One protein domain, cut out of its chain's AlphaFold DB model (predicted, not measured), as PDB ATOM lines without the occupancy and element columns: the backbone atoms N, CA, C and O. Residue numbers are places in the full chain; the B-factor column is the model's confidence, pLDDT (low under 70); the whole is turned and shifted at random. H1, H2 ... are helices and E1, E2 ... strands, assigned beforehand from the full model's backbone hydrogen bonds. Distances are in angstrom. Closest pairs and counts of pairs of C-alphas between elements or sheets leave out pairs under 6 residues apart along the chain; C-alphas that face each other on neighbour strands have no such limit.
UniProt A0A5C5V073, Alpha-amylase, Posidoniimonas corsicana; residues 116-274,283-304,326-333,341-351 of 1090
ATOM      1  N   ALA A 116     -10.039 -57.690 108.785       97.00
ATOM      2  CA  ALA A 116      -8.646 -57.230 108.729       97.00
ATOM      3  C   ALA A 116      -7.666 -58.130 109.509       97.00
ATOM      4  O   ALA A 116      -6.449 -57.997 109.359       97.00
ATOM      5  N   ASN A 117      -8.186 -59.023 110.357       97.69
ATOM      6  CA  ASN A 117      -7.375 -59.791 111.297       97.69
ATOM      7  C   ASN A 117      -6.661 -60.988 110.656       97.69
ATOM      8  O   ASN A 117      -5.462 -61.176 110.828       97.69
ATOM      9  N   HIS A 118      -7.418 -61.848 109.982       97.88
ATOM     10  CA  HIS A 118      -6.978 -63.180 109.578       97.88
ATOM     11  C   HIS A 118      -7.440 -63.513 108.154       97.88
ATOM     12  O   HIS A 118      -8.187 -62.758 107.528       97.88
ATOM     13  N   ASN A 119      -6.992 -64.665 107.662       97.00
ATOM     14  CA  ASN A 119      -7.618 -65.386 106.553       97.00
ATOM     15  C   ASN A 119      -8.201 -66.713 107.081       97.00
ATOM     16  O   ASN A 119      -8.296 -66.908 108.289       97.00
ATOM     17  N   GLY A 120      -8.593 -67.624 106.193       95.25
ATOM     18  CA  GLY A 120      -9.165 -68.927 106.537       95.25
ATOM     19  C   GLY A 120      -8.303 -69.889 107.377       95.25
ATOM     20  O   GLY A 120      -7.298 -69.543 108.003       95.25
ATOM     21  N   PHE A 121      -8.718 -71.155 107.402       94.25
ATOM     22  CA  PHE A 121      -8.098 -72.214 108.206       94.25
ATOM     23  C   PHE A 121      -6.851 -72.818 107.555       94.25
ATOM     24  O   PHE A 121      -5.989 -73.370 108.245       94.25
ATOM     25  N   THR A 122      -6.760 -72.752 106.229       93.62
ATOM     26  CA  THR A 122      -5.679 -73.365 105.459       93.62
ATOM     27  C   THR A 122      -4.365 -72.609 105.682       93.62
ATOM     28  O   THR A 122      -4.325 -71.380 105.685       93.62
ATOM     29  N   ASP A 123      -3.260 -73.333 105.869       91.00
ATOM     30  CA  ASP A 123      -1.926 -72.757 106.077       91.00
ATOM     31  C   ASP A 123      -0.827 -73.470 105.270       91.00
ATOM     32  O   ASP A 123      -1.085 -74.403 104.510       91.00
ATOM     33  N   ALA A 124       0.428 -73.037 105.430       86.69
ATOM     34  CA  ALA A 124       1.569 -73.580 104.688       86.69
ATOM     35  C   ALA A 124       1.793 -75.100 104.859       86.69
ATOM     36  O   ALA A 124       2.470 -75.706 104.026       86.69
ATOM     37  N   ASN A 125       1.240 -75.727 105.905       87.81
ATOM     38  CA  ASN A 125       1.352 -77.169 106.154       87.81
ATOM     39  C   ASN A 125       0.146 -77.960 105.632       87.81
ATOM     40  O   ASN A 125       0.140 -79.191 105.703       87.81
ATOM     41  N   SER A 126      -0.879 -77.271 105.138       92.94
ATOM     42  CA  SER A 126      -2.101 -77.890 104.643       92.94
ATOM     43  C   SER A 126      -1.860 -78.540 103.278       92.94
ATOM     44  O   SER A 126      -1.208 -77.966 102.402       92.94
ATOM     45  N   VAL A 127      -2.389 -79.752 103.101       92.75
ATOM     46  CA  VAL A 127      -2.279 -80.562 101.878       92.75
ATOM     47  C   VAL A 127      -3.658 -81.117 101.549       92.75
ATOM     48  O   VAL A 127      -4.353 -81.603 102.443       92.75
ATOM     49  N   ASP A 128      -4.058 -81.034 100.284       90.94
ATOM     50  CA  ASP A 128      -5.359 -81.517  99.836       90.94
ATOM     51  C   ASP A 128      -5.415 -83.053  99.693       90.94
ATOM     52  O   ASP A 128      -4.448 -83.782  99.937       90.94
ATOM     53  N   GLY A 129      -6.577 -83.570  99.277       88.62
ATOM     54  CA  GLY A 129      -6.807 -85.010  99.122       88.62
ATOM     55  C   GLY A 129      -5.945 -85.705  98.056       88.62
ATOM     56  O   GLY A 129      -5.922 -86.936  98.029       88.62
ATOM     57  N   VAL A 130      -5.241 -84.958  97.196       87.38
ATOM     58  CA  VAL A 130      -4.381 -85.494  96.125       87.38
ATOM     59  C   VAL A 130      -2.891 -85.195  96.331       87.38
ATOM     60  O   VAL A 130      -2.066 -85.634  95.530       87.38
ATOM     61  N   GLY A 131      -2.523 -84.544  97.438       89.50
ATOM     62  CA  GLY A 131      -1.131 -84.318  97.829       89.50
ATOM     63  C   GLY A 131      -0.560 -82.956  97.428       89.50
ATOM     64  O   GLY A 131       0.639 -82.748  97.618       89.50
ATOM     65  N   THR A 132      -1.376 -82.040  96.899       90.06
ATOM     66  CA  THR A 132      -0.957 -80.668  96.583       90.06
ATOM     67  C   THR A 132      -0.982 -79.834  97.859       90.06
ATOM     68  O   THR A 132      -2.001 -79.776  98.551       90.06
ATOM     69  N   SER A 133       0.138 -79.198  98.206       91.50
ATOM     70  CA  SER A 133       0.180 -78.297  99.359       91.50
ATOM     71  C   SER A 133      -0.445 -76.942  99.040       91.50
ATOM     72  O   SER A 133      -0.433 -76.486  97.897       91.50
ATOM     73  N   PHE A 134      -0.931 -76.246 100.064       91.44
ATOM     74  CA  PHE A 134      -1.516 -74.916  99.891       91.44
ATOM     75  C   PHE A 134      -0.529 -73.898  99.305       91.44
ATOM     76  O   PHE A 134      -0.887 -73.105  98.437       91.44
ATOM     77  N   GLY A 135       0.751 -73.991  99.681       89.50
ATOM     78  CA  GLY A 135       1.814 -73.204  99.053       89.50
ATOM     79  C   GLY A 135       1.965 -73.488  97.554       89.50
ATOM     80  O   GLY A 135       2.138 -72.555  96.778       89.50
ATOM     81  N   GLN A 136       1.841 -74.749  97.120       88.50
ATOM     82  CA  GLN A 136       1.876 -75.125  95.695       88.50
ATOM     83  C   GLN A 136       0.644 -74.665  94.907       88.50
ATOM     84  O   GLN A 136       0.702 -74.651  93.681       88.50
ATOM     85  N   ALA A 137      -0.445 -74.293  95.580       89.62
ATOM     86  CA  ALA A 137      -1.620 -73.663  94.977       89.62
ATOM     87  C   ALA A 137      -1.545 -72.128  94.962       89.62
ATOM     88  O   ALA A 137      -2.472 -71.479  94.493       89.62
ATOM     89  N   GLY A 138      -0.449 -71.535  95.448       90.12
ATOM     90  CA  GLY A 138      -0.268 -70.083  95.500       90.12
ATOM     91  C   GLY A 138      -0.706 -69.432  96.814       90.12
ATOM     92  O   GLY A 138      -0.401 -68.261  97.011       90.12
ATOM     93  N   GLY A 139      -1.324 -70.176  97.739       92.69
ATOM     94  CA  GLY A 139      -1.785 -69.665  99.031       92.69
ATOM     95  C   GLY A 139      -3.042 -68.798  98.943       92.69
ATOM     96  O   GLY A 139      -3.885 -69.009  98.074       92.69
ATOM     97  N   TYR A 140      -3.179 -67.841  99.861       95.19
ATOM     98  CA  TYR A 140      -4.264 -66.860  99.808       95.19
ATOM     99  C   TYR A 140      -3.961 -65.781  98.755       95.19
ATOM    100  O   TYR A 140      -2.840 -65.257  98.749       95.19
ATOM    101  N   PRO A 141      -4.930 -65.414  97.897       95.25
ATOM    102  CA  PRO A 141      -4.785 -64.312  96.951       95.25
ATOM    103  C   PRO A 141      -4.281 -63.030  97.624       95.25
ATOM    104  O   PRO A 141      -4.810 -62.575  98.637       95.25
ATOM    105  N   GLY A 142      -3.188 -62.488  97.093       95.44
ATOM    106  CA  GLY A 142      -2.541 -61.285  97.589       95.44
ATOM    107  C   GLY A 142      -1.683 -61.434  98.845       95.44
ATOM    108  O   GLY A 142      -1.059 -60.446  99.218       95.44
ATOM    109  N   PHE A 143      -1.574 -62.608  99.477       96.06
ATOM    110  CA  PHE A 143      -0.742 -62.811 100.674       96.06
ATOM    111  C   PHE A 143       0.396 -63.803 100.450       96.06
ATOM    112  O   PHE A 143       0.256 -64.833  99.791       96.06
ATOM    113  N   VAL A 144       1.536 -63.526 101.072       93.81
ATOM    114  CA  VAL A 144       2.706 -64.392 101.037       93.81
ATOM    115  C   VAL A 144       2.687 -65.341 102.228       93.81
ATOM    116  O   VAL A 144       2.817 -64.915 103.368       93.81
ATOM    117  N   LEU A 145       2.606 -66.648 101.970       92.38
ATOM    118  CA  LEU A 145       2.686 -67.663 103.029       92.38
ATOM    119  C   LEU A 145       4.097 -67.835 103.604       92.38
ATOM    120  O   LEU A 145       4.245 -68.200 104.762       92.38
ATOM    121  N   SER A 146       5.135 -67.655 102.780       91.12
ATOM    122  CA  SER A 146       6.537 -67.763 103.204       91.12
ATOM    123  C   SER A 146       7.487 -67.123 102.187       91.12
ATOM    124  O   SER A 146       7.214 -67.115 100.986       91.12
ATOM    125  N   LEU A 147       8.634 -66.627 102.654       92.25
ATOM    126  CA  LEU A 147       9.750 -66.148 101.831       92.25
ATOM    127  C   LEU A 147      11.065 -66.813 102.267       92.25
ATOM    128  O   LEU A 147      11.171 -67.322 103.388       92.25
ATOM    129  N   PRO A 148      12.123 -66.780 101.432       91.88
ATOM    130  CA  PRO A 148      13.448 -67.230 101.844       91.88
ATOM    131  C   PRO A 148      13.920 -66.534 103.134       91.88
ATOM    132  O   PRO A 148      14.212 -65.342 103.143       91.88
ATOM    133  N   GLY A 149      14.014 -67.296 104.227       91.62
ATOM    134  CA  GLY A 149      14.417 -66.786 105.544       91.62
ATOM    135  C   GLY A 149      13.302 -66.131 106.371       91.62
ATOM    136  O   GLY A 149      13.577 -65.740 107.503       91.62
ATOM    137  N   VAL A 150      12.070 -66.057 105.854       93.19
ATOM    138  CA  VAL A 150      10.873 -65.559 106.556       93.19
ATOM    139  C   VAL A 150       9.780 -66.634 106.446       93.19
ATOM    140  O   VAL A 150       9.004 -66.628 105.492       93.19
ATOM    141  N   PRO A 151       9.768 -67.628 107.351       91.50
ATOM    142  CA  PRO A 151       8.957 -68.836 107.190       91.50
ATOM    143  C   PRO A 151       7.444 -68.592 107.222       91.50
ATOM    144  O   PRO A 151       6.733 -69.368 106.597       91.50
ATOM    145  N   ASP A 152       6.981 -67.538 107.898       93.50
ATOM    146  CA  ASP A 152       5.553 -67.219 108.042       93.50
ATOM    147  C   ASP A 152       5.077 -66.097 107.089       93.50
ATOM    148  O   ASP A 152       3.900 -65.760 107.072       93.50
ATOM    149  N   GLY A 153       5.967 -65.537 106.256       95.19
ATOM    150  CA  GLY A 153       5.605 -64.530 105.248       95.19
ATOM    151  C   GLY A 153       4.881 -63.307 105.831       95.19
ATOM    152  O   GLY A 153       5.444 -62.620 106.676       95.19
ATOM    153  N   ASP A 154       3.659 -63.040 105.353       97.19
ATOM    154  CA  ASP A 154       2.764 -61.967 105.825       97.19
ATOM    155  C   ASP A 154       1.940 -62.358 107.075       97.19
ATOM    156  O   ASP A 154       1.033 -61.624 107.464       97.19
ATOM    157  N   PHE A 155       2.192 -63.515 107.691       97.62
ATOM    158  CA  PHE A 155       1.409 -64.040 108.811       97.62
ATOM    159  C   PHE A 155       2.237 -64.153 110.090       97.62
ATOM    160  O   PHE A 155       3.456 -64.341 110.074       97.62
ATOM    161  N   HIS A 156       1.549 -64.113 111.225       96.50
ATOM    162  CA  HIS A 156       2.143 -64.450 112.504       96.50
ATOM    163  C   HIS A 156       2.374 -65.964 112.624       96.50
ATOM    164  O   HIS A 156       1.580 -66.804 112.185       96.50
ATOM    165  N   SER A 157       3.465 -66.326 113.304       93.38
ATOM    166  CA  SER A 157       3.740 -67.714 113.677       93.38
ATOM    167  C   SER A 157       2.579 -68.291 114.495       93.38
ATOM    168  O   SER A 157       2.150 -67.717 115.497       93.38
ATOM    169  N   ALA A 158       2.147 -69.509 114.150       91.31
ATOM    170  CA  ALA A 158       1.089 -70.232 114.866       91.31
ATOM    171  C   ALA A 158       1.413 -70.531 116.348       91.31
ATOM    172  O   ALA A 158       0.571 -71.059 117.072       91.31
ATOM    173  N   GLN A 159       2.649 -70.274 116.792       92.06
ATOM    174  CA  GLN A 159       3.082 -70.468 118.176       92.06
ATOM    175  C   GLN A 159       2.899 -69.216 119.045       92.06
ATOM    176  O   GLN A 159       3.086 -69.299 120.262       92.06
ATOM    177  N   LEU A 160       2.571 -68.066 118.450       94.38
ATOM    178  CA  LEU A 160       2.282 -66.847 119.195       94.38
ATOM    179  C   LEU A 160       0.920 -66.953 119.896       94.38
ATOM    180  O   LEU A 160      -0.035 -67.531 119.384       94.38
ATOM    181  N   THR A 161       0.850 -66.410 121.112       94.38
ATOM    182  CA  THR A 161      -0.339 -66.486 121.982       94.38
ATOM    183  C   THR A 161      -0.755 -65.123 122.538       94.38
ATOM    184  O   THR A 161      -1.542 -65.065 123.481       94.38
ATOM    185  N   GLY A 162      -0.154 -64.033 122.051       94.69
ATOM    186  CA  GLY A 162      -0.547 -62.672 122.421       94.69
ATOM    187  C   GLY A 162      -1.887 -62.308 121.791       94.69
ATOM    188  O   GLY A 162      -2.164 -62.773 120.698       94.69
ATOM    189  N   GLU A 163      -2.690 -61.485 122.472       92.06
ATOM    190  CA  GLU A 163      -4.060 -61.109 122.066       92.06
ATOM    191  C   GLU A 163      -4.149 -60.515 120.651       92.06
ATOM    192  O   GLU A 163      -5.150 -60.754 119.987       92.06
ATOM    193  N   GLU A 164      -3.099 -59.820 120.201       94.62
ATOM    194  CA  GLU A 164      -2.985 -59.193 118.870       94.62
ATOM    195  C   GLU A 164      -2.222 -60.050 117.832       94.62
ATOM    196  O   GLU A 164      -1.861 -59.548 116.774       94.62
ATOM    197  N   THR A 165      -1.832 -61.286 118.173       95.19
ATOM    198  CA  THR A 165      -0.911 -62.092 117.338       95.19
ATOM    199  C   THR A 165      -1.247 -63.585 117.304       95.19
ATOM    200  O   THR A 165      -0.416 -64.401 116.901       95.19
ATOM    201  N   PHE A 166      -2.360 -64.003 117.912       95.06
ATOM    202  CA  PHE A 166      -2.721 -65.417 118.018       95.06
ATOM    203  C   PHE A 166      -3.747 -65.782 116.951       95.06
ATOM    204  O   PHE A 166      -4.561 -64.963 116.543       95.06
ATOM    205  N   ARG A 167      -3.771 -67.057 116.560       94.38
ATOM    206  CA  ARG A 167      -4.792 -67.575 115.644       94.38
ATOM    207  C   ARG A 167      -6.156 -67.661 116.332       94.38
ATOM    208  O   ARG A 167      -6.438 -68.640 117.032       94.38
ATOM    209  N   LEU A 168      -6.997 -66.649 116.132       93.00
ATOM    210  CA  LEU A 168      -8.382 -66.633 116.602       93.00
ATOM    211  C   LEU A 168      -9.164 -67.780 115.954       93.00
ATOM    212  O   LEU A 168      -9.187 -67.915 114.738       93.00
ATOM    213  N   SER A 169      -9.763 -68.659 116.762       91.38
ATOM    214  CA  SER A 169     -10.516 -69.830 116.275       91.38
ATOM    215  C   SER A 169      -9.740 -70.759 115.320       91.38
ATOM    216  O   SER A 169     -10.338 -71.576 114.630       91.38
ATOM    217  N   GLY A 170      -8.402 -70.687 115.309       92.50
ATOM    218  CA  GLY A 170      -7.550 -71.450 114.390       92.50
ATOM    219  C   GLY A 170      -7.349 -70.817 113.007       92.50
ATOM    220  O   GLY A 170      -6.607 -71.386 112.209       92.50
ATOM    221  N   LEU A 171      -7.948 -69.652 112.752       96.00
ATOM    222  CA  LEU A 171      -7.801 -68.867 111.526       96.00
ATOM    223  C   LEU A 171      -6.395 -68.259 111.449       96.00
ATOM    224  O   LEU A 171      -5.825 -67.863 112.470       96.00
ATOM    225  N   ILE A 172      -5.788 -68.250 110.261       96.19
ATOM    226  CA  ILE A 172      -4.398 -67.807 110.108       96.19
ATOM    227  C   ILE A 172      -4.286 -66.287 110.267       96.19
ATOM    228  O   ILE A 172      -4.883 -65.515 109.523       96.19
ATOM    229  N   ASP A 173      -3.508 -65.869 111.257       97.25
ATOM    230  CA  ASP A 173      -3.428 -64.484 111.711       97.25
ATOM    231  C   ASP A 173      -2.449 -63.658 110.866       97.25
ATOM    232  O   ASP A 173      -1.288 -64.052 110.705       97.25
ATOM    233  N   ILE A 174      -2.913 -62.544 110.297       98.06
ATOM    234  CA  ILE A 174      -2.097 -61.655 109.457       98.06
ATOM    235  C   ILE A 174      -1.149 -60.864 110.363       98.06
ATOM    236  O   ILE A 174      -1.576 -60.284 111.354       98.06
ATOM    237  N   ASP A 175       0.128 -60.770 109.991       97.62
ATOM    238  CA  ASP A 175       1.065 -59.825 110.600       97.62
ATOM    239  C   ASP A 175       1.036 -58.510 109.814       97.62
ATOM    240  O   ASP A 175       1.768 -58.307 108.837       97.62
ATOM    241  N   GLN A 176       0.180 -57.584 110.255       97.50
ATOM    242  CA  GLN A 176       0.019 -56.277 109.615       97.50
ATOM    243  C   GLN A 176       1.300 -55.428 109.704       97.50
ATOM    244  O   GLN A 176       1.445 -54.460 108.965       97.50
ATOM    245  N   SER A 177       2.264 -55.769 110.567       95.69
ATOM    246  CA  SER A 177       3.527 -55.028 110.678       95.69
ATOM    247  C   SER A 177       4.535 -55.362 109.571       95.69
ATOM    248  O   SER A 177       5.533 -54.650 109.398       95.69
ATOM    249  N   THR A 178       4.283 -56.424 108.799       96.19
ATOM    250  CA  THR A 178       5.135 -56.815 107.675       96.19
ATOM    251  C   THR A 178       5.131 -55.761 106.564       96.19
ATOM    252  O   THR A 178       4.155 -55.062 106.291       96.19
ATOM    253  N   ASN A 179       6.272 -55.622 105.887       96.44
ATOM    254  CA  ASN A 179       6.441 -54.659 104.796       96.44
ATOM    255  C   ASN A 179       6.973 -55.329 103.523       96.44
ATOM    256  O   ASN A 179       7.928 -54.866 102.895       96.44
ATOM    257  N   HIS A 180       6.391 -56.475 103.180       96.94
ATOM    258  CA  HIS A 180       6.712 -57.208 101.963       96.94
ATOM    259  C   HIS A 180       5.990 -56.573 100.769       96.94
ATOM    260  O   HIS A 180       4.781 -56.717 100.629       96.94
ATOM    261  N   GLN A 181       6.732 -55.831  99.946       97.56
ATOM    262  CA  GLN A 181       6.197 -55.043  98.832       97.56
ATOM    263  C   GLN A 181       6.111 -55.877  97.552       97.56
ATOM    264  O   GLN A 181       7.145 -56.313  97.042       97.56
ATOM    265  N   PHE A 182       4.898 -56.054  97.030       97.75
ATOM    266  CA  PHE A 182       4.633 -56.796  95.796       97.75
ATOM    267  C   PHE A 182       3.439 -56.217  95.050       97.75
ATOM    268  O   PHE A 182       2.551 -55.649  95.670       97.75
ATOM    269  N   ILE A 183       3.371 -56.427  93.737       98.00
ATOM    270  CA  ILE A 183       2.101 -56.394  93.011       98.00
ATOM    271  C   ILE A 183       1.337 -57.646  93.454       98.00
ATOM    272  O   ILE A 183       1.649 -58.762  93.027       98.00
ATOM    273  N   ARG A 184       0.412 -57.459  94.401       96.75
ATOM    274  CA  ARG A 184      -0.297 -58.546  95.090       96.75
ATOM    275  C   ARG A 184      -1.375 -59.229  94.244       96.75
ATOM    276  O   ARG A 184      -1.642 -60.396  94.491       96.75
ATOM    277  N   HIS A 185      -1.936 -58.553  93.241       97.06
ATOM    278  CA  HIS A 185      -2.799 -59.143  92.207       97.06
ATOM    279  C   HIS A 185      -2.107 -58.968  90.847       97.06
ATOM    280  O   HIS A 185      -2.268 -57.938  90.199       97.06
ATOM    281  N   PRO A 186      -1.240 -59.907  90.432       96.31
ATOM    282  CA  PRO A 186      -0.448 -59.757  89.214       96.31
ATOM    283  C   PRO A 186      -1.304 -59.516  87.963       96.31
ATOM    284  O   PRO A 186      -2.216 -60.287  87.685       96.31
ATOM    285  N   VAL A 187      -0.977 -58.479  87.187       96.75
ATOM    286  CA  VAL A 187      -1.665 -58.148  85.920       96.75
ATOM    287  C   VAL A 187      -0.900 -58.712  84.724       96.75
ATOM    288  O   VAL A 187      -1.447 -59.411  83.876       96.75
ATOM    289  N   GLU A 188       0.410 -58.466  84.684       95.06
ATOM    290  CA  GLU A 188       1.261 -58.845  83.556       95.06
ATOM    291  C   GLU A 188       2.213 -60.000  83.906       95.06
ATOM    292  O   GLU A 188       2.839 -60.006  84.979       95.06
ATOM    293  N   PRO A 189       2.396 -60.981  83.002       93.00
ATOM    294  CA  PRO A 189       3.343 -62.063  83.212       93.00
ATOM    295  C   PRO A 189       4.793 -61.564  83.176       93.00
ATOM    296  O   PRO A 189       5.185 -60.755  82.341       93.00
ATOM    297  N   GLY A 190       5.632 -62.108  84.061       90.19
ATOM    298  CA  GLY A 190       7.074 -61.833  84.076       90.19
ATOM    299  C   GLY A 190       7.494 -60.520  84.746       90.19
ATOM    300  O   GLY A 190       8.696 -60.245  84.797       90.19
ATOM    301  N   ASN A 191       6.562 -59.739  85.300       94.62
ATOM    302  CA  ASN A 191       6.906 -58.572  86.107       94.62
ATOM    303  C   ASN A 191       7.617 -59.021  87.409       94.62
ATOM    304  O   ASN A 191       7.051 -59.796  88.185       94.62
ATOM    305  N   PRO A 192       8.859 -58.569  87.677       94.31
ATOM    306  CA  PRO A 192       9.639 -59.015  88.834       94.31
ATOM    307  C   PRO A 192       9.101 -58.511  90.180       94.31
ATOM    308  O   PRO A 192       9.579 -58.965  91.218       94.31
ATOM    309  N   LEU A 193       8.161 -57.561  90.167       96.31
ATOM    310  CA  LEU A 193       7.476 -57.062  91.357       96.31
ATOM    311  C   LEU A 193       6.235 -57.884  91.707       96.31
ATOM    312  O   LEU A 193       5.678 -57.671  92.781       96.31
ATOM    313  N   ASN A 194       5.803 -58.809  90.845       95.69
ATOM    314  CA  ASN A 194       4.689 -59.702  91.150       95.69
ATOM    315  C   ASN A 194       4.966 -60.482  92.434       95.69
ATOM    316  O   ASN A 194       6.093 -60.925  92.688       95.69
ATOM    317  N   ILE A 195       3.915 -60.666  93.227       94.12
ATOM    318  CA  ILE A 195       3.964 -61.535  94.396       94.12
ATOM    319  C   ILE A 195       4.475 -62.930  93.982       94.12
ATOM    320  O   ILE A 195       4.102 -63.427  92.914       94.12
ATOM    321  N   PRO A 196       5.362 -63.574  94.766       87.56
ATOM    322  CA  PRO A 196       5.900 -64.871  94.392       87.56
ATOM    323  C   PRO A 196       4.790 -65.918  94.260       87.56
ATOM    324  O   PRO A 196       4.232 -66.380  95.251       87.56
ATOM    325  N   SER A 197       4.509 -66.339  93.029       78.19
ATOM    326  CA  SER A 197       3.587 -67.434  92.755       78.19
ATOM    327  C   SER A 197       4.349 -68.760  92.785       78.19
ATOM    328  O   SER A 197       5.178 -69.037  91.917       78.19
ATOM    329  N   ALA A 198       4.064 -69.612  93.768       65.19
ATOM    330  CA  ALA A 198       4.484 -71.018  93.733       65.19
ATOM    331  C   ALA A 198       3.482 -71.916  92.962       65.19
ATOM    332  O   ALA A 198       3.696 -73.123  92.861       65.19
ATOM    333  N   GLY A 199       2.412 -71.321  92.415       63.72
ATOM    334  CA  GLY A 199       1.260 -71.986  91.808       63.72
ATOM    335  C   GLY A 199       1.442 -72.401  90.351       63.72
ATOM    336  O   GLY A 199       1.623 -71.555  89.486       63.72
ATOM    337  N   THR A 200       1.321 -73.698  90.061       68.06
ATOM    338  CA  THR A 200       1.066 -74.206  88.694       68.06
ATOM    339  C   THR A 200      -0.203 -75.054  88.599       68.06
ATOM    340  O   THR A 200      -0.570 -75.473  87.505       68.06
ATOM    341  N   THR A 201      -0.855 -75.345  89.732       78.19
ATOM    342  CA  THR A 201      -1.963 -76.306  89.826       78.19
ATOM    343  C   THR A 201      -2.954 -75.853  90.900       78.19
ATOM    344  O   THR A 201      -2.530 -75.411  91.966       78.19
ATOM    345  N   GLY A 202      -4.258 -75.971  90.638       84.00
ATOM    346  CA  GLY A 202      -5.299 -75.737  91.644       84.00
ATOM    347  C   GLY A 202      -5.306 -76.806  92.747       84.00
ATOM    348  O   GLY A 202      -4.887 -77.942  92.515       84.00
ATOM    349  N   ALA A 203      -5.784 -76.446  93.938       86.19
ATOM    350  CA  ALA A 203      -5.919 -77.337  95.095       86.19
ATOM    351  C   ALA A 203      -7.164 -76.971  95.912       86.19
ATOM    352  O   ALA A 203      -7.726 -75.891  95.738       86.19
ATOM    353  N   PHE A 204      -7.609 -77.863  96.804       86.69
ATOM    354  CA  PHE A 204      -8.780 -77.633  97.678       86.69
ATOM    355  C   PHE A 204     -10.075 -77.270  96.918       86.69
ATOM    356  O   PHE A 204     -10.954 -76.603  97.455       86.69
ATOM    357  N   GLY A 205     -10.196 -77.713  95.659       84.06
ATOM    358  CA  GLY A 205     -11.332 -77.385  94.791       84.06
ATOM    359  C   GLY A 205     -11.308 -75.963  94.221       84.06
ATOM    360  O   GLY A 205     -12.344 -75.490  93.770       84.06
ATOM    361  N   ARG A 206     -10.155 -75.281  94.239       86.69
ATOM    362  CA  ARG A 206      -9.989 -73.891  93.788       86.69
ATOM    363  C   ARG A 206      -8.920 -73.760  92.702       86.69
ATOM    364  O   ARG A 206      -7.998 -74.585  92.663       86.69
ATOM    365  N   PRO A 207      -9.010 -72.735  91.834       86.88
ATOM    366  CA  PRO A 207      -7.940 -72.412  90.898       86.88
ATOM    367  C   PRO A 207      -6.651 -72.001  91.635       86.88
ATOM    368  O   PRO A 207      -6.699 -71.627  92.809       86.88
ATOM    369  N   PRO A 208      -5.482 -72.088  90.974       89.06
ATOM    370  CA  PRO A 208      -4.239 -71.559  91.529       89.06
ATOM    371  C   PRO A 208      -4.347 -70.044  91.763       89.06
ATOM    372  O   PRO A 208      -4.790 -69.306  90.886       89.06
ATOM    373  N   ALA A 209      -3.906 -69.586  92.931       90.75
ATOM    374  CA  ALA A 209      -3.891 -68.179  93.310       90.75
ATOM    375  C   ALA A 209      -2.627 -67.459  92.812       90.75
ATOM    376  O   ALA A 209      -1.596 -68.083  92.534       90.75
ATOM    377  N   ASN A 210      -2.687 -66.122  92.792       92.00
ATOM    378  CA  ASN A 210      -1.549 -65.233  92.529       92.00
ATOM    379  C   ASN A 210      -0.927 -65.374  91.124       92.00
ATOM    380  O   ASN A 210       0.237 -65.024  90.921       92.00
ATOM    381  N   LEU A 211      -1.685 -65.888  90.149       92.06
ATOM    382  CA  LEU A 211      -1.262 -65.915  88.750       92.06
ATOM    383  C   LEU A 211      -1.518 -64.562  88.061       92.06
ATOM    384  O   LEU A 211      -2.496 -63.897  88.397       92.06
ATOM    385  N   PRO A 212      -0.668 -64.156  87.097       93.19
ATOM    386  CA  PRO A 212      -0.931 -63.002  86.243       93.19
ATOM    387  C   PRO A 212      -2.223 -63.145  85.445       93.19
ATOM    388  O   PRO A 212      -2.366 -64.099  84.681       93.19
ATOM    389  N   ASP A 213      -3.106 -62.165  85.597       94.50
ATOM    390  CA  ASP A 213      -4.352 -62.028  84.852       94.50
ATOM    391  C   ASP A 213      -4.578 -60.539  84.537       94.50
ATOM    392  O   ASP A 213      -4.679 -59.743  85.475       94.50
ATOM    393  N   PRO A 214      -4.670 -60.128  83.257       96.81
ATOM    394  CA  PRO A 214      -5.004 -58.754  82.890       96.81
ATOM    395  C   PRO A 214      -6.281 -58.223  83.563       96.81
ATOM    396  O   PRO A 214      -6.365 -57.033  83.854       96.81
ATOM    397  N   GLY A 215      -7.245 -59.101  83.867       96.75
ATOM    398  CA  GLY A 215      -8.470 -58.762  84.589       96.75
ATOM    399  C   GLY A 215      -8.228 -58.219  85.998       96.75
ATOM    400  O   GLY A 215      -9.032 -57.428  86.487       96.75
ATOM    401  N   ASN A 216      -7.092 -58.544  86.627       97.38
ATOM    402  CA  ASN A 216      -6.724 -58.038  87.953       97.38
ATOM    403  C   ASN A 216      -6.499 -56.520  87.990       97.38
ATOM    404  O   ASN A 216      -6.454 -55.953  89.083       97.38
ATOM    405  N   ALA A 217      -6.372 -55.851  86.835       98.00
ATOM    406  CA  ALA A 217      -6.274 -54.394  86.765       98.00
ATOM    407  C   ALA A 217      -7.446 -53.706  87.488       98.00
ATOM    408  O   ALA A 217      -7.233 -52.717  88.181       98.00
ATOM    409  N   ARG A 218      -8.646 -54.316  87.475       97.44
ATOM    410  CA  ARG A 218      -9.836 -53.819  88.195       97.44
ATOM    411  C   ARG A 218      -9.706 -53.743  89.713       97.44
ATOM    412  O   ARG A 218     -10.530 -53.122  90.375       97.44
ATOM    413  N   PHE A 219      -8.695 -54.390  90.282       97.81
ATOM    414  CA  PHE A 219      -8.428 -54.353  91.716       97.81
ATOM    415  C   PHE A 219      -7.441 -53.253  92.101       97.81
ATOM    416  O   PHE A 219      -7.091 -53.145  93.280       97.81
ATOM    417  N   TYR A 220      -7.013 -52.414  91.157       98.31
ATOM    418  CA  TYR A 220      -6.136 -51.275  91.399       98.31
ATOM    419  C   TYR A 220      -6.816 -49.937  91.071       98.31
ATOM    420  O   TYR A 220      -7.578 -49.868  90.110       98.31
ATOM    421  N   PRO A 221      -6.530 -48.868  91.838       97.56
ATOM    422  CA  PRO A 221      -6.898 -47.512  91.448       97.56
ATOM    423  C   PRO A 221      -6.251 -47.110  90.119       97.56
ATOM    424  O   PRO A 221      -5.142 -47.551  89.810       97.56
ATOM    425  N   ASP A 222      -6.911 -46.223  89.386       97.06
ATOM    426  CA  ASP A 222      -6.391 -45.610  88.164       97.06
ATOM    427  C   ASP A 222      -5.641 -44.323  88.548       97.06
ATOM    428  O   ASP A 222      -6.226 -43.354  89.042       97.06
ATOM    429  N   GLN A 223      -4.316 -44.318  88.397       95.44
ATOM    430  CA  GLN A 223      -3.490 -43.161  88.747       95.44
ATOM    431  C   GLN A 223      -3.542 -42.065  87.681       95.44
ATOM    432  O   GLN A 223      -3.211 -40.914  87.995       95.44
ATOM    433  N   ASP A 224      -3.986 -42.380  86.462       95.31
ATOM    434  CA  ASP A 224      -4.149 -41.424  85.368       95.31
ATOM    435  C   ASP A 224      -5.369 -40.509  85.582       95.31
ATOM    436  O   ASP A 224      -5.360 -39.364  85.111       95.31
ATOM    437  N   LEU A 225      -6.355 -40.923  86.395       93.69
ATOM    438  CA  LEU A 225      -7.412 -40.034  86.915       93.69
ATOM    439  C   LEU A 225      -6.870 -38.932  87.845       93.69
ATOM    440  O   LEU A 225      -7.564 -37.958  88.155       93.69
ATOM    441  N   GLY A 226      -5.617 -39.052  88.282       89.56
ATOM    442  CA  GLY A 226      -5.020 -38.206  89.301       89.56
ATOM    443  C   GLY A 226      -5.335 -38.714  90.707       89.56
ATOM    444  O   GLY A 226      -5.526 -39.904  90.947       89.56
ATOM    445  N   GLY A 227      -5.300 -37.820  91.687       92.69
ATOM    446  CA  GLY A 227      -5.585 -38.181  93.069       92.69
ATOM    447  C   GLY A 227      -5.599 -36.970  93.984       92.69
ATOM    448  O   GLY A 227      -5.092 -35.896  93.644       92.69
ATOM    449  N   THR A 228      -6.165 -37.153  95.169       95.62
ATOM    450  CA  THR A 228      -6.265 -36.094  96.174       95.62
ATOM    451  C   THR A 228      -5.140 -36.247  97.188       95.62
ATOM    452  O   THR A 228      -5.096 -37.216  97.945       95.62
ATOM    453  N   THR A 229      -4.203 -35.294  97.215       97.62
ATOM    454  CA  THR A 229      -3.142 -35.278  98.229       97.62
ATOM    455  C   THR A 229      -3.648 -34.665  99.531       97.62
ATOM    456  O   THR A 229      -4.019 -33.493  99.571       97.62
ATOM    457  N   VAL A 230      -3.583 -35.442 100.608       97.69
ATOM    458  CA  VAL A 230      -4.014 -35.066 101.960       97.69
ATOM    459  C   VAL A 230      -2.880 -35.272 102.963       97.69
ATOM    460  O   VAL A 230      -1.926 -36.008 102.706       97.69
ATOM    461  N   PHE A 231      -2.952 -34.603 104.112       98.19
ATOM    462  CA  PHE A 231      -2.058 -34.842 105.241       98.19
ATOM    463  C   PHE A 231      -2.733 -35.754 106.263       98.19
ATOM    464  O   PHE A 231      -3.785 -35.413 106.798       98.19
ATOM    465  N   ASP A 232      -2.112 -36.885 106.576       97.44
ATOM    466  CA  ASP A 232      -2.548 -37.736 107.672       97.44
ATOM    467  C   ASP A 232      -1.771 -37.392 108.958       97.44
ATOM    468  O   ASP A 232      -0.560 -37.634 109.046       97.44
ATOM    469  N   PRO A 233      -2.440 -36.832 109.983       96.12
ATOM    470  CA  PRO A 233      -1.798 -36.481 111.243       96.12
ATOM    471  C   PRO A 233      -1.415 -37.703 112.090       96.12
ATOM    472  O   PRO A 233      -0.581 -37.559 112.988       96.12
ATOM    473  N   ARG A 234      -1.994 -38.887 111.842       94.12
ATOM    474  CA  ARG A 234      -1.708 -40.117 112.601       94.12
ATOM    475  C   ARG A 234      -0.404 -40.758 112.152       94.12
ATOM    476  O   ARG A 234       0.421 -41.118 112.991       94.12
ATOM    477  N   THR A 235      -0.175 -40.816 110.843       91.81
ATOM    478  CA  THR A 235       1.090 -41.293 110.263       91.81
ATOM    479  C   THR A 235       2.131 -40.182 110.095       91.81
ATOM    480  O   THR A 235       3.320 -40.468 109.933       91.81
ATOM    481  N   ASN A 236       1.715 -38.912 110.199       95.50
ATOM    482  CA  ASN A 236       2.529 -37.720 109.949       95.50
ATOM    483  C   ASN A 236       3.133 -37.728 108.531       95.50
ATOM    484  O   ASN A 236       4.328 -37.477 108.336       95.50
ATOM    485  N   GLN A 237       2.298 -38.046 107.543       95.81
ATOM    486  CA  GLN A 237       2.673 -38.155 106.134       95.81
ATOM    487  C   GLN A 237       1.680 -37.413 105.242       95.81
ATOM    488  O   GLN A 237       0.503 -37.282 105.565       95.81
ATOM    489  N   SER A 238       2.164 -36.925 104.100       97.50
ATOM    490  CA  SER A 238       1.286 -36.546 102.994       97.50
ATOM    491  C   SER A 238       1.112 -37.751 102.084       97.50
ATOM    492  O   SER A 238       2.106 -38.326 101.638       97.50
ATOM    493  N   VAL A 239      -0.135 -38.113 101.817       95.94
ATOM    494  CA  VAL A 239      -0.519 -39.280 101.019       95.94
ATOM    495  C   VAL A 239      -1.406 -38.826  99.872       95.94
ATOM    496  O   VAL A 239      -2.145 -37.854 100.010       95.94
ATOM    497  N   THR A 240      -1.321 -39.509  98.735       96.75
ATOM    498  CA  THR A 240      -2.228 -39.276  97.607       96.75
ATOM    499  C   THR A 240      -3.235 -40.407  97.574       96.75
ATOM    500  O   THR A 240      -2.852 -41.573  97.505       96.75
ATOM    501  N   LEU A 241      -4.509 -40.048  97.677       96.44
ATOM    502  CA  LEU A 241      -5.630 -40.969  97.566       96.44
ATOM    503  C   LEU A 241      -6.014 -41.040  96.089       96.44
ATOM    504  O   LEU A 241      -6.428 -40.031  95.518       96.44
ATOM    505  N   HIS A 242      -5.795 -42.201  95.480       96.94
ATOM    506  CA  HIS A 242      -6.204 -42.489  94.110       96.94
ATOM    507  C   HIS A 242      -7.573 -43.163  94.111       96.94
ATOM    508  O   HIS A 242      -7.897 -43.906  95.044       96.94
ATOM    509  N   ASP A 243      -8.347 -42.900  93.068       96.50
ATOM    510  CA  ASP A 243      -9.687 -43.443  92.904       96.50
ATOM    511  C   ASP A 243      -9.685 -44.612  91.923       96.50
ATOM    512  O   ASP A 243      -8.852 -44.701  91.021       96.50
ATOM    513  N   PHE A 244     -10.613 -45.534  92.134       97.25
ATOM    514  CA  PHE A 244     -10.945 -46.546  91.149       97.25
ATOM    515  C   PHE A 244     -11.736 -45.920  89.998       97.25
ATOM    516  O   PHE A 244     -12.496 -44.965  90.191       97.25
ATOM    517  N   ASN A 245     -11.520 -46.447  88.794       95.88
ATOM    518  CA  ASN A 245     -12.193 -45.994  87.588       95.88
ATOM    519  C   ASN A 245     -13.423 -46.864  87.324       95.88
ATOM    520  O   ASN A 245     -13.340 -47.861  86.612       95.88
ATOM    521  N   THR A 246     -14.563 -46.466  87.881       92.50
ATOM    522  CA  THR A 246     -15.827 -47.206  87.756       92.50
ATOM    523  C   THR A 246     -16.367 -47.230  86.319       92.50
ATOM    524  O   THR A 246     -17.055 -48.178  85.945       92.50
ATOM    525  N   ASP A 247     -15.996 -46.249  85.484       93.31
ATOM    526  CA  ASP A 247     -16.349 -46.189  84.056       93.31
ATOM    527  C   ASP A 247     -15.453 -47.088  83.182       93.31
ATOM    528  O   ASP A 247     -15.863 -47.561  82.120       93.31
ATOM    529  N   ALA A 248     -14.209 -47.325  83.608       95.56
ATOM    530  CA  ALA A 248     -13.249 -48.183  82.921       95.56
ATOM    531  C   ALA A 248     -12.429 -49.019  83.924       95.56
ATOM    532  O   ALA A 248     -11.228 -48.783  84.078       95.56
ATOM    533  N   PRO A 249     -13.023 -50.050  84.564       94.56
ATOM    534  CA  PRO A 249     -12.378 -50.751  85.677       94.56
ATOM    535  C   PRO A 249     -11.015 -51.363  85.329       94.56
ATOM    536  O   PRO A 249     -10.121 -51.428  86.162       94.56
ATOM    537  N   LEU A 250     -10.797 -51.775  84.076       97.25
ATOM    538  CA  LEU A 250      -9.519 -52.349  83.630       97.25
ATOM    539  C   LEU A 250      -8.400 -51.316  83.387       97.25
ATOM    540  O   LEU A 250      -7.305 -51.710  82.992       97.25
ATOM    541  N   ALA A 251      -8.648 -50.023  83.613       97.19
ATOM    542  CA  ALA A 251      -7.635 -48.968  83.538       97.19
ATOM    543  C   ALA A 251      -6.770 -48.854  84.810       97.19
ATOM    544  O   ALA A 251      -5.848 -48.047  84.846       97.19
ATOM    545  N   GLY A 252      -7.045 -49.654  85.847       97.44
ATOM    546  CA  GLY A 252      -6.295 -49.617  87.101       97.44
ATOM    547  C   GLY A 252      -4.803 -49.944  86.958       97.44
ATOM    548  O   GLY A 252      -4.400 -50.867  86.244       97.44
ATOM    549  N   ASP A 253      -3.971 -49.218  87.708       97.25
ATOM    550  CA  ASP A 253      -2.514 -49.330  87.653       97.25
ATOM    551  C   ASP A 253      -1.969 -50.299  88.701       97.25
ATOM    552  O   ASP A 253      -1.971 -50.037  89.909       97.25
ATOM    553  N   ALA A 254      -1.405 -51.414  88.237       96.69
ATOM    554  CA  ALA A 254      -0.759 -52.385  89.109       96.69
ATOM    555  C   ALA A 254       0.424 -51.761  89.876       96.69
ATOM    556  O   ALA A 254       1.500 -51.517  89.321       96.69
ATOM    557  N   VAL A 255       0.251 -51.569  91.184       95.88
ATOM    558  CA  VAL A 255       1.282 -51.036  92.085       95.88
ATOM    559  C   VAL A 255       1.631 -52.000  93.207       95.88
ATOM    560  O   VAL A 255       0.874 -52.913  93.541       95.88
ATOM    561  N   THR A 256       2.816 -51.807  93.788       97.50
ATOM    562  CA  THR A 256       3.253 -52.613  94.925       97.50
ATOM    563  C   THR A 256       2.612 -52.147  96.225       97.50
ATOM    564  O   THR A 256       2.661 -50.958  96.537       97.50
ATOM    565  N   ASP A 257       2.112 -53.090  97.016       96.56
ATOM    566  CA  ASP A 257       1.611 -52.887  98.372       96.56
ATOM    567  C   ASP A 257       2.134 -53.972  99.342       96.56
ATOM    568  O   ASP A 257       2.629 -55.034  98.944       96.56
ATOM    569  N   ASN A 258       2.079 -53.688 100.649       97.81
ATOM    570  CA  ASN A 258       2.244 -54.691 101.712       97.81
ATOM    571  C   ASN A 258       0.874 -55.246 102.148       97.81
ATOM    572  O   ASN A 258      -0.154 -54.856 101.600       97.81
ATOM    573  N   ALA A 259       0.848 -56.153 103.131       97.06
ATOM    574  CA  ALA A 259      -0.389 -56.778 103.598       97.06
ATOM    575  C   ALA A 259      -1.423 -55.737 104.070       97.06
ATOM    576  O   ALA A 259      -2.588 -55.811 103.691       97.06
ATOM    577  N   THR A 260      -1.004 -54.709 104.816       98.00
ATOM    578  CA  THR A 260      -1.891 -53.597 105.206       98.00
ATOM    579  C   THR A 260      -2.363 -52.776 104.008       98.00
ATOM    580  O   THR A 260      -3.537 -52.433 103.940       98.00
ATOM    581  N   GLY A 261      -1.490 -52.489 103.040       98.06
ATOM    582  CA  GLY A 261      -1.855 -51.772 101.815       98.06
ATOM    583  C   GLY A 261      -2.883 -52.527 100.969       98.06
ATOM    584  O   GLY A 261      -3.801 -51.908 100.440       98.06
ATOM    585  N   LEU A 262      -2.807 -53.860 100.930       98.31
ATOM    586  CA  LEU A 262      -3.836 -54.710 100.325       98.31
ATOM    587  C   LEU A 262      -5.193 -54.549 101.029       98.31
ATOM    588  O   LEU A 262      -6.209 -54.403 100.351       98.31
ATOM    589  N   LEU A 263      -5.217 -54.545 102.368       98.56
ATOM    590  CA  LEU A 263      -6.445 -54.322 103.144       98.56
ATOM    591  C   LEU A 263      -7.029 -52.924 102.881       98.56
ATOM    592  O   LEU A 263      -8.230 -52.793 102.670       98.56
ATOM    593  N   MET A 264      -6.180 -51.892 102.828       98.50
ATOM    594  CA  MET A 264      -6.589 -50.526 102.475       98.50
ATOM    595  C   MET A 264      -7.183 -50.451 101.064       98.50
ATOM    596  O   MET A 264      -8.223 -49.829 100.862       98.50
ATOM    597  N   ARG A 265      -6.536 -51.099 100.088       98.44
ATOM    598  CA  ARG A 265      -6.991 -51.126  98.695       98.44
ATOM    599  C   ARG A 265      -8.327 -51.847  98.556       98.44
ATOM    600  O   ARG A 265      -9.208 -51.326  97.886       98.44
ATOM    601  N   ASN A 266      -8.503 -52.986  99.227       98.44
ATOM    602  CA  ASN A 266      -9.778 -53.704  99.249       98.44
ATOM    603  C   ASN A 266     -10.897 -52.878  99.895       98.44
ATOM    604  O   ASN A 266     -11.991 -52.813  99.348       98.44
ATOM    605  N   LEU A 267     -10.616 -52.194 101.006       98.50
ATOM    606  CA  LEU A 267     -11.600 -51.337 101.659       98.50
ATOM    607  C   LEU A 267     -12.073 -50.205 100.735       98.50
ATOM    608  O   LEU A 267     -13.274 -49.989 100.591       98.50
ATOM    609  N   ARG A 268     -11.138 -49.503 100.078       98.19
ATOM    610  CA  ARG A 268     -11.488 -48.427  99.137       98.19
ATOM    611  C   ARG A 268     -12.206 -48.965  97.895       98.19
ATOM    612  O   ARG A 268     -13.155 -48.334  97.443       98.19
ATOM    613  N   TRP A 269     -11.808 -50.140  97.402       98.38
ATOM    614  CA  TRP A 269     -12.479 -50.845  96.306       98.38
ATOM    615  C   TRP A 269     -13.937 -51.177  96.649       98.38
ATOM    616  O   TRP A 269     -14.829 -50.828  95.890       98.38
ATOM    617  N   MET A 270     -14.209 -51.746  97.828       98.69
ATOM    618  CA  MET A 270     -15.581 -52.030  98.283       98.69
ATOM    619  C   MET A 270     -16.456 -50.766  98.347       98.69
ATOM    620  O   MET A 270     -17.650 -50.827  98.072       98.69
ATOM    621  N   ILE A 271     -15.882 -49.609  98.690       98.50
ATOM    622  CA  ILE A 271     -16.631 -48.345  98.712       98.50
ATOM    623  C   ILE A 271     -16.902 -47.838  97.291       98.50
ATOM    624  O   ILE A 271     -18.022 -47.441  96.993       98.50
ATOM    625  N   GLN A 272     -15.888 -47.826  96.421       97.56
ATOM    626  CA  GLN A 272     -15.973 -47.163  95.113       97.56
ATOM    627  C   GLN A 272     -16.571 -48.047  94.018       97.56
ATOM    628  O   GLN A 272     -17.393 -47.576  93.247       97.56
ATOM    629  N   GLU A 273     -16.195 -49.323  93.971       96.75
ATOM    630  CA  GLU A 273     -16.621 -50.250  92.917       96.75
ATOM    631  C   GLU A 273     -17.916 -50.982  93.259       96.75
ATOM    632  O   GLU A 273     -18.636 -51.387  92.349       96.75
ATOM    633  N   ILE A 274     -18.204 -51.184  94.551       97.56
ATOM    634  CA  ILE A 274     -19.411 -51.890  95.017       97.56
ATOM    635  C   ILE A 274     -20.460 -50.924  95.590       97.56
ATOM    636  O   ILE A 274     -21.636 -51.264  95.610       97.56
ATOM    637  N   ALA A 283     -13.379 -58.712 114.723       94.50
ATOM    638  CA  ALA A 283     -12.247 -59.190 115.516       94.50
ATOM    639  C   ALA A 283     -11.154 -58.141 115.802       94.50
ATOM    640  O   ALA A 283      -9.975 -58.467 115.938       94.50
ATOM    641  N   SER A 284     -11.499 -56.858 115.920       94.56
ATOM    642  CA  SER A 284     -10.486 -55.793 115.844       94.56
ATOM    643  C   SER A 284      -9.645 -55.622 117.099       94.56
ATOM    644  O   SER A 284      -8.626 -54.937 117.089       94.56
ATOM    645  N   ARG A 285     -10.031 -56.294 118.184       93.56
ATOM    646  CA  ARG A 285      -9.181 -56.485 119.363       93.56
ATOM    647  C   ARG A 285      -7.923 -57.313 119.055       93.56
ATOM    648  O   ARG A 285      -6.981 -57.278 119.841       93.56
ATOM    649  N   HIS A 286      -7.925 -58.060 117.954       95.81
ATOM    650  CA  HIS A 286      -6.949 -59.107 117.676       95.81
ATOM    651  C   HIS A 286      -5.838 -58.704 116.702       95.81
ATOM    652  O   HIS A 286      -4.972 -59.518 116.412       95.81
ATOM    653  N   TYR A 287      -5.771 -57.427 116.322       95.50
ATOM    654  CA  TYR A 287      -4.638 -56.848 115.605       95.50
ATOM    655  C   TYR A 287      -4.274 -55.460 116.161       95.50
ATOM    656  O   TYR A 287      -5.081 -54.828 116.855       95.50
ATOM    657  N   PRO A 288      -3.065 -54.939 115.880       95.00
ATOM    658  CA  PRO A 288      -2.617 -53.677 116.455       95.00
ATOM    659  C   PRO A 288      -3.506 -52.480 116.082       95.00
ATOM    660  O   PRO A 288      -3.733 -52.196 114.907       95.00
ATOM    661  N   ARG A 289      -3.922 -51.683 117.077       92.75
ATOM    662  CA  ARG A 289      -4.834 -50.530 116.878       92.75
ATOM    663  C   ARG A 289      -4.374 -49.495 115.848       92.75
ATOM    664  O   ARG A 289      -5.217 -48.837 115.253       92.75
ATOM    665  N   TRP A 290      -3.067 -49.345 115.622       94.94
ATOM    666  CA  TRP A 290      -2.544 -48.405 114.619       94.94
ATOM    667  C   TRP A 290      -2.975 -48.769 113.189       94.94
ATOM    668  O   TRP A 290      -2.990 -47.903 112.321       94.94
ATOM    669  N   VAL A 291      -3.357 -50.027 112.931       96.94
ATOM    670  CA  VAL A 291      -3.903 -50.461 111.635       96.94
ATOM    671  C   VAL A 291      -5.182 -49.691 111.306       96.94
ATOM    672  O   VAL A 291      -5.404 -49.332 110.153       96.94
ATOM    673  N   LEU A 292      -5.989 -49.364 112.320       97.00
ATOM    674  CA  LEU A 292      -7.238 -48.627 112.145       97.00
ATOM    675  C   LEU A 292      -7.006 -47.221 111.580       97.00
ATOM    676  O   LEU A 292      -7.831 -46.756 110.803       97.00
ATOM    677  N   ASP A 293      -5.877 -46.574 111.895       96.62
ATOM    678  CA  ASP A 293      -5.537 -45.261 111.333       96.62
ATOM    679  C   ASP A 293      -5.333 -45.338 109.805       96.62
ATOM    680  O   ASP A 293      -5.748 -44.441 109.072       96.62
ATOM    681  N   TYR A 294      -4.759 -46.439 109.310       97.56
ATOM    682  CA  TYR A 294      -4.595 -46.691 107.874       97.56
ATOM    683  C   TYR A 294      -5.917 -47.053 107.187       97.56
ATOM    684  O   TYR A 294      -6.147 -46.648 106.049       97.56
ATOM    685  N   LEU A 295      -6.807 -47.782 107.865       97.81
ATOM    686  CA  LEU A 295      -8.147 -48.053 107.337       97.81
ATOM    687  C   LEU A 295      -8.992 -46.770 107.275       97.81
ATOM    688  O   LEU A 295      -9.671 -46.544 106.275       97.81
ATOM    689  N   ASP A 296      -8.887 -45.890 108.279       97.69
ATOM    690  CA  ASP A 296      -9.508 -44.558 108.257       97.69
ATOM    691  C   ASP A 296      -8.977 -43.737 107.059       97.69
ATOM    692  O   ASP A 296      -9.756 -43.110 106.342       97.69
ATOM    693  N   GLN A 297      -7.667 -43.795 106.774       97.69
ATOM    694  CA  GLN A 297      -7.070 -43.157 105.591       97.69
ATOM    695  C   GLN A 297      -7.640 -43.702 104.269       97.69
ATOM    696  O   GLN A 297      -7.845 -42.930 103.336       97.69
ATOM    697  N   ALA A 298      -7.887 -45.011 104.171       97.50
ATOM    698  CA  ALA A 298      -8.458 -45.625 102.971       97.50
ATOM    699  C   ALA A 298      -9.927 -45.224 102.740       97.50
ATOM    700  O   ALA A 298     -10.324 -45.000 101.593       97.50
ATOM    701  N   ALA A 299     -10.700 -45.101 103.824       97.81
ATOM    702  CA  ALA A 299     -12.106 -44.697 103.811       97.81
ATOM    703  C   ALA A 299     -12.307 -43.189 103.565       97.81
ATOM    704  O   ALA A 299     -13.347 -42.770 103.052       97.81
ATOM    705  N   PHE A 300     -11.327 -42.360 103.934       97.88
ATOM    706  CA  PHE A 300     -11.412 -40.909 103.797       97.88
ATOM    707  C   PHE A 300     -11.607 -40.491 102.330       97.88
ATOM    708  O   PHE A 300     -10.851 -40.908 101.445       97.88
ATOM    709  N   LEU A 301     -12.638 -39.674 102.072       96.31
ATOM    710  CA  LEU A 301     -13.036 -39.220 100.728       96.31
ATOM    711  C   LEU A 301     -13.166 -40.367  99.705       96.31
ATOM    712  O   LEU A 301     -12.833 -40.201  98.534       96.31
ATOM    713  N   ALA A 302     -13.560 -41.562 100.149       96.88
ATOM    714  CA  ALA A 302     -13.731 -42.703  99.255       96.88
ATOM    715  C   ALA A 302     -15.078 -42.665  98.522       96.88
ATOM    716  O   ALA A 302     -15.136 -43.038  97.356       96.88
ATOM    717  N   LYS A 303     -16.149 -42.189  99.170       96.00
ATOM    718  CA  LYS A 303     -17.463 -42.059  98.529       96.00
ATOM    719  C   LYS A 303     -17.435 -40.948  97.483       96.00
ATOM    720  O   LYS A 303     -17.068 -39.815  97.787       96.00
ATOM    721  N   GLN A 304     -17.835 -41.290  96.262       90.50
ATOM    722  CA  GLN A 304     -17.815 -40.372  95.121       90.50
ATOM    723  C   GLN A 304     -19.106 -39.553  94.997       90.50
ATOM    724  O   GLN A 304     -19.074 -38.423  94.510       90.50
ATOM    725  N   ARG A 326     -11.559 -51.672 130.910       91.88
ATOM    726  CA  ARG A 326     -10.516 -50.688 130.593       91.88
ATOM    727  C   ARG A 326     -11.030 -49.746 129.511       91.88
ATOM    728  O   ARG A 326     -10.818 -49.951 128.320       91.88
ATOM    729  N   TYR A 327     -11.754 -48.717 129.918       87.19
ATOM    730  CA  TYR A 327     -12.388 -47.818 128.959       87.19
ATOM    731  C   TYR A 327     -11.396 -46.978 128.152       87.19
ATOM    732  O   TYR A 327     -11.666 -46.681 127.001       87.19
ATOM    733  N   ASP A 328     -10.217 -46.667 128.690       89.38
ATOM    734  CA  ASP A 328      -9.119 -46.048 127.938       89.38
ATOM    735  C   ASP A 328      -8.628 -46.927 126.774       89.38
ATOM    736  O   ASP A 328      -8.206 -46.424 125.732       89.38
ATOM    737  N   PHE A 329      -8.711 -48.249 126.933       91.31
ATOM    738  CA  PHE A 329      -8.447 -49.193 125.857       91.31
ATOM    739  C   PHE A 329      -9.552 -49.145 124.793       91.31
ATOM    740  O   PHE A 329      -9.222 -48.961 123.620       91.31
ATOM    741  N   LEU A 330     -10.827 -49.222 125.203       92.38
ATOM    742  CA  LEU A 330     -11.988 -49.151 124.302       92.38
ATOM    743  C   LEU A 330     -12.056 -47.825 123.528       92.38
ATOM    744  O   LEU A 330     -12.282 -47.830 122.324       92.38
ATOM    745  N   GLN A 331     -11.756 -46.700 124.180       92.62
ATOM    746  CA  GLN A 331     -11.709 -45.376 123.549       92.62
ATOM    747  C   GLN A 331     -10.668 -45.287 122.423       92.62
ATOM    748  O   GLN A 331     -10.819 -44.490 121.505       92.62
ATOM    749  N   GLY A 332      -9.630 -46.130 122.429       93.00
ATOM    750  CA  GLY A 332      -8.675 -46.192 121.317       93.00
ATOM    751  C   GLY A 332      -9.233 -46.816 120.030       93.00
ATOM    752  O   GLY A 332      -8.561 -46.755 119.005       93.00
ATOM    753  N   PHE A 333     -10.427 -47.413 120.072       94.88
ATOM    754  CA  PHE A 333     -11.143 -47.952 118.911       94.88
ATOM    755  C   PHE A 333     -12.188 -46.982 118.350       94.88
ATOM    756  O   PHE A 333     -12.867 -47.325 117.389       94.88
ATOM    757  N   SER A 341     -14.507 -28.414 107.205       95.19
ATOM    758  CA  SER A 341     -13.850 -27.147 106.889       95.19
ATOM    759  C   SER A 341     -12.400 -27.322 106.419       95.19
ATOM    760  O   SER A 341     -11.798 -26.367 105.916       95.19
ATOM    761  N   ASN A 342     -11.835 -28.528 106.551       95.81
ATOM    762  CA  ASN A 342     -10.445 -28.835 106.232       95.81
ATOM    763  C   ASN A 342     -10.246 -30.276 105.716       95.81
ATOM    764  O   ASN A 342      -9.499 -31.072 106.286       95.81
ATOM    765  N   LEU A 343     -10.820 -30.573 104.550       95.94
ATOM    766  CA  LEU A 343     -10.689 -31.872 103.869       95.94
ATOM    767  C   LEU A 343      -9.266 -32.192 103.363       95.94
ATOM    768  O   LEU A 343      -9.019 -33.268 102.828       95.94
ATOM    769  N   GLY A 344      -8.306 -31.276 103.535       97.19
ATOM    770  CA  GLY A 344      -6.886 -31.539 103.281       97.19
ATOM    771  C   GLY A 344      -6.211 -32.374 104.376       97.19
ATOM    772  O   GLY A 344      -5.019 -32.662 104.258       97.19
ATOM    773  N   VAL A 345      -6.933 -32.728 105.444       97.75
ATOM    774  CA  VAL A 345      -6.434 -33.500 106.587       97.75
ATOM    775  C   VAL A 345      -7.310 -34.730 106.810       97.75
ATOM    776  O   VAL A 345      -8.526 -34.609 106.905       97.75
ATOM    777  N   VAL A 346      -6.689 -35.905 106.930       97.69
ATOM    778  CA  VAL A 346      -7.404 -37.174 107.146       97.69
ATOM    779  C   VAL A 346      -8.069 -37.197 108.523       97.69
ATOM    780  O   VAL A 346      -7.395 -37.084 109.554       97.69
ATOM    781  N   GLY A 347      -9.382 -37.422 108.534       96.44
ATOM    782  CA  GLY A 347     -10.181 -37.713 109.726       96.44
ATOM    783  C   GLY A 347     -10.801 -39.111 109.675       96.44
ATOM    784  O   GLY A 347     -10.850 -39.734 108.618       96.44
ATOM    785  N   GLY A 348     -11.268 -39.602 110.823       95.31
ATOM    786  CA  GLY A 348     -12.016 -40.855 110.947       95.31
ATOM    787  C   GLY A 348     -13.445 -40.633 111.445       95.31
ATOM    788  O   GLY A 348     -13.707 -39.692 112.202       95.31
ATOM    789  N   ASN A 349     -14.349 -41.519 111.031       96.38
ATOM    790  CA  ASN A 349     -15.736 -41.598 111.492       96.38
ATOM    791  C   ASN A 349     -16.075 -43.052 111.848       96.38
ATOM    792  O   ASN A 349     -16.702 -43.798 111.095       96.38
ATOM    793  N   ARG A 350     -15.556 -43.468 113.001       95.56
ATOM    794  CA  ARG A 350     -15.520 -44.850 113.457       95.56
ATOM    795  C   ARG A 350     -15.942 -44.969 114.914       95.56
ATOM    796  O   ARG A 350     -15.447 -44.233 115.771       95.56
ATOM    797  N   ASP A 351     -16.819 -45.925 115.184       96.00
ATOM    798  CA  ASP A 351     -17.390 -46.216 116.498       96.00
ATOM    799  C   ASP A 351     -17.155 -47.682 116.924       96.00
ATOM    800  O   ASP A 351     -16.473 -48.441 116.233       96.00
TER     801      ASP A 351
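Overview. This is residues 116 to 274, 283 to 304, 326 to 333 and 341 to 351 of the 1090 residues of the protein "Alpha-amylase" of Posidoniimonas corsicana (UniProt A0A5C5V073). Little regular structure: the loops of residues 116 to 213 make one half, and the other holds helices H2 and H3 side by side, with the hairpin E1 and E2 next to H3. The 200 printed residues include four helices and three strands, in order H1, E1, E2, H2, H3, H4, E3, a mixed class with only 48 residues in named elements. E1 and E2 form an antiparallel sheet. The whole is compact, radius of gyration of the C-alphas 17.9 A, spans 60 by 48 by 30 A.

Along the chain. H1, residues 214 to 219, begins at C-alpha 214 (-5.004, -58.754, 82.890). E1 is 228 to 232, E2 237 to 241, H2 259 to 272 (20.2 A), H3 290 to 299 (14.9 A), H4 327 to 331. E3, 349 to 351, ends at C-alpha 351 (-17.390, -46.216, 116.498).

Arrangement. H1 and H2 only just touch, with 3 pairs of C-alphas within 8 A, closest Phe 219 and Trp 269, 7.1 A, H2 with residues 265 to 269 alone. In the hairpin E1 and E2, N 230 and O 239 are 2.9 A apart, within hydrogen-bond range. H2 and H3 touch, closest C-alphas Met 264 and Ala 298, 5.3 A, at a shallow tilt of 30 degrees, the same way. H4 touches no helix; E3 pairs with no named strand. Every O i to N i+4 pair is within range in H2 and H4, 5 of 6 in H3, 0 of 2 in H1, where 3 of 3 O i to N i+3 pairs are.

Size, cuts and confidence. C-alphas 130 and 341, the two farthest apart, are 60.1 A apart. Cuts leave C-alpha gaps of 22.9 A from 274 to 283, 37.7 A from 304 to 326 and 24.2 A from 333 to 341. The link E2 to H2 is long. Residues 198 to 200 have pLDDT under 70.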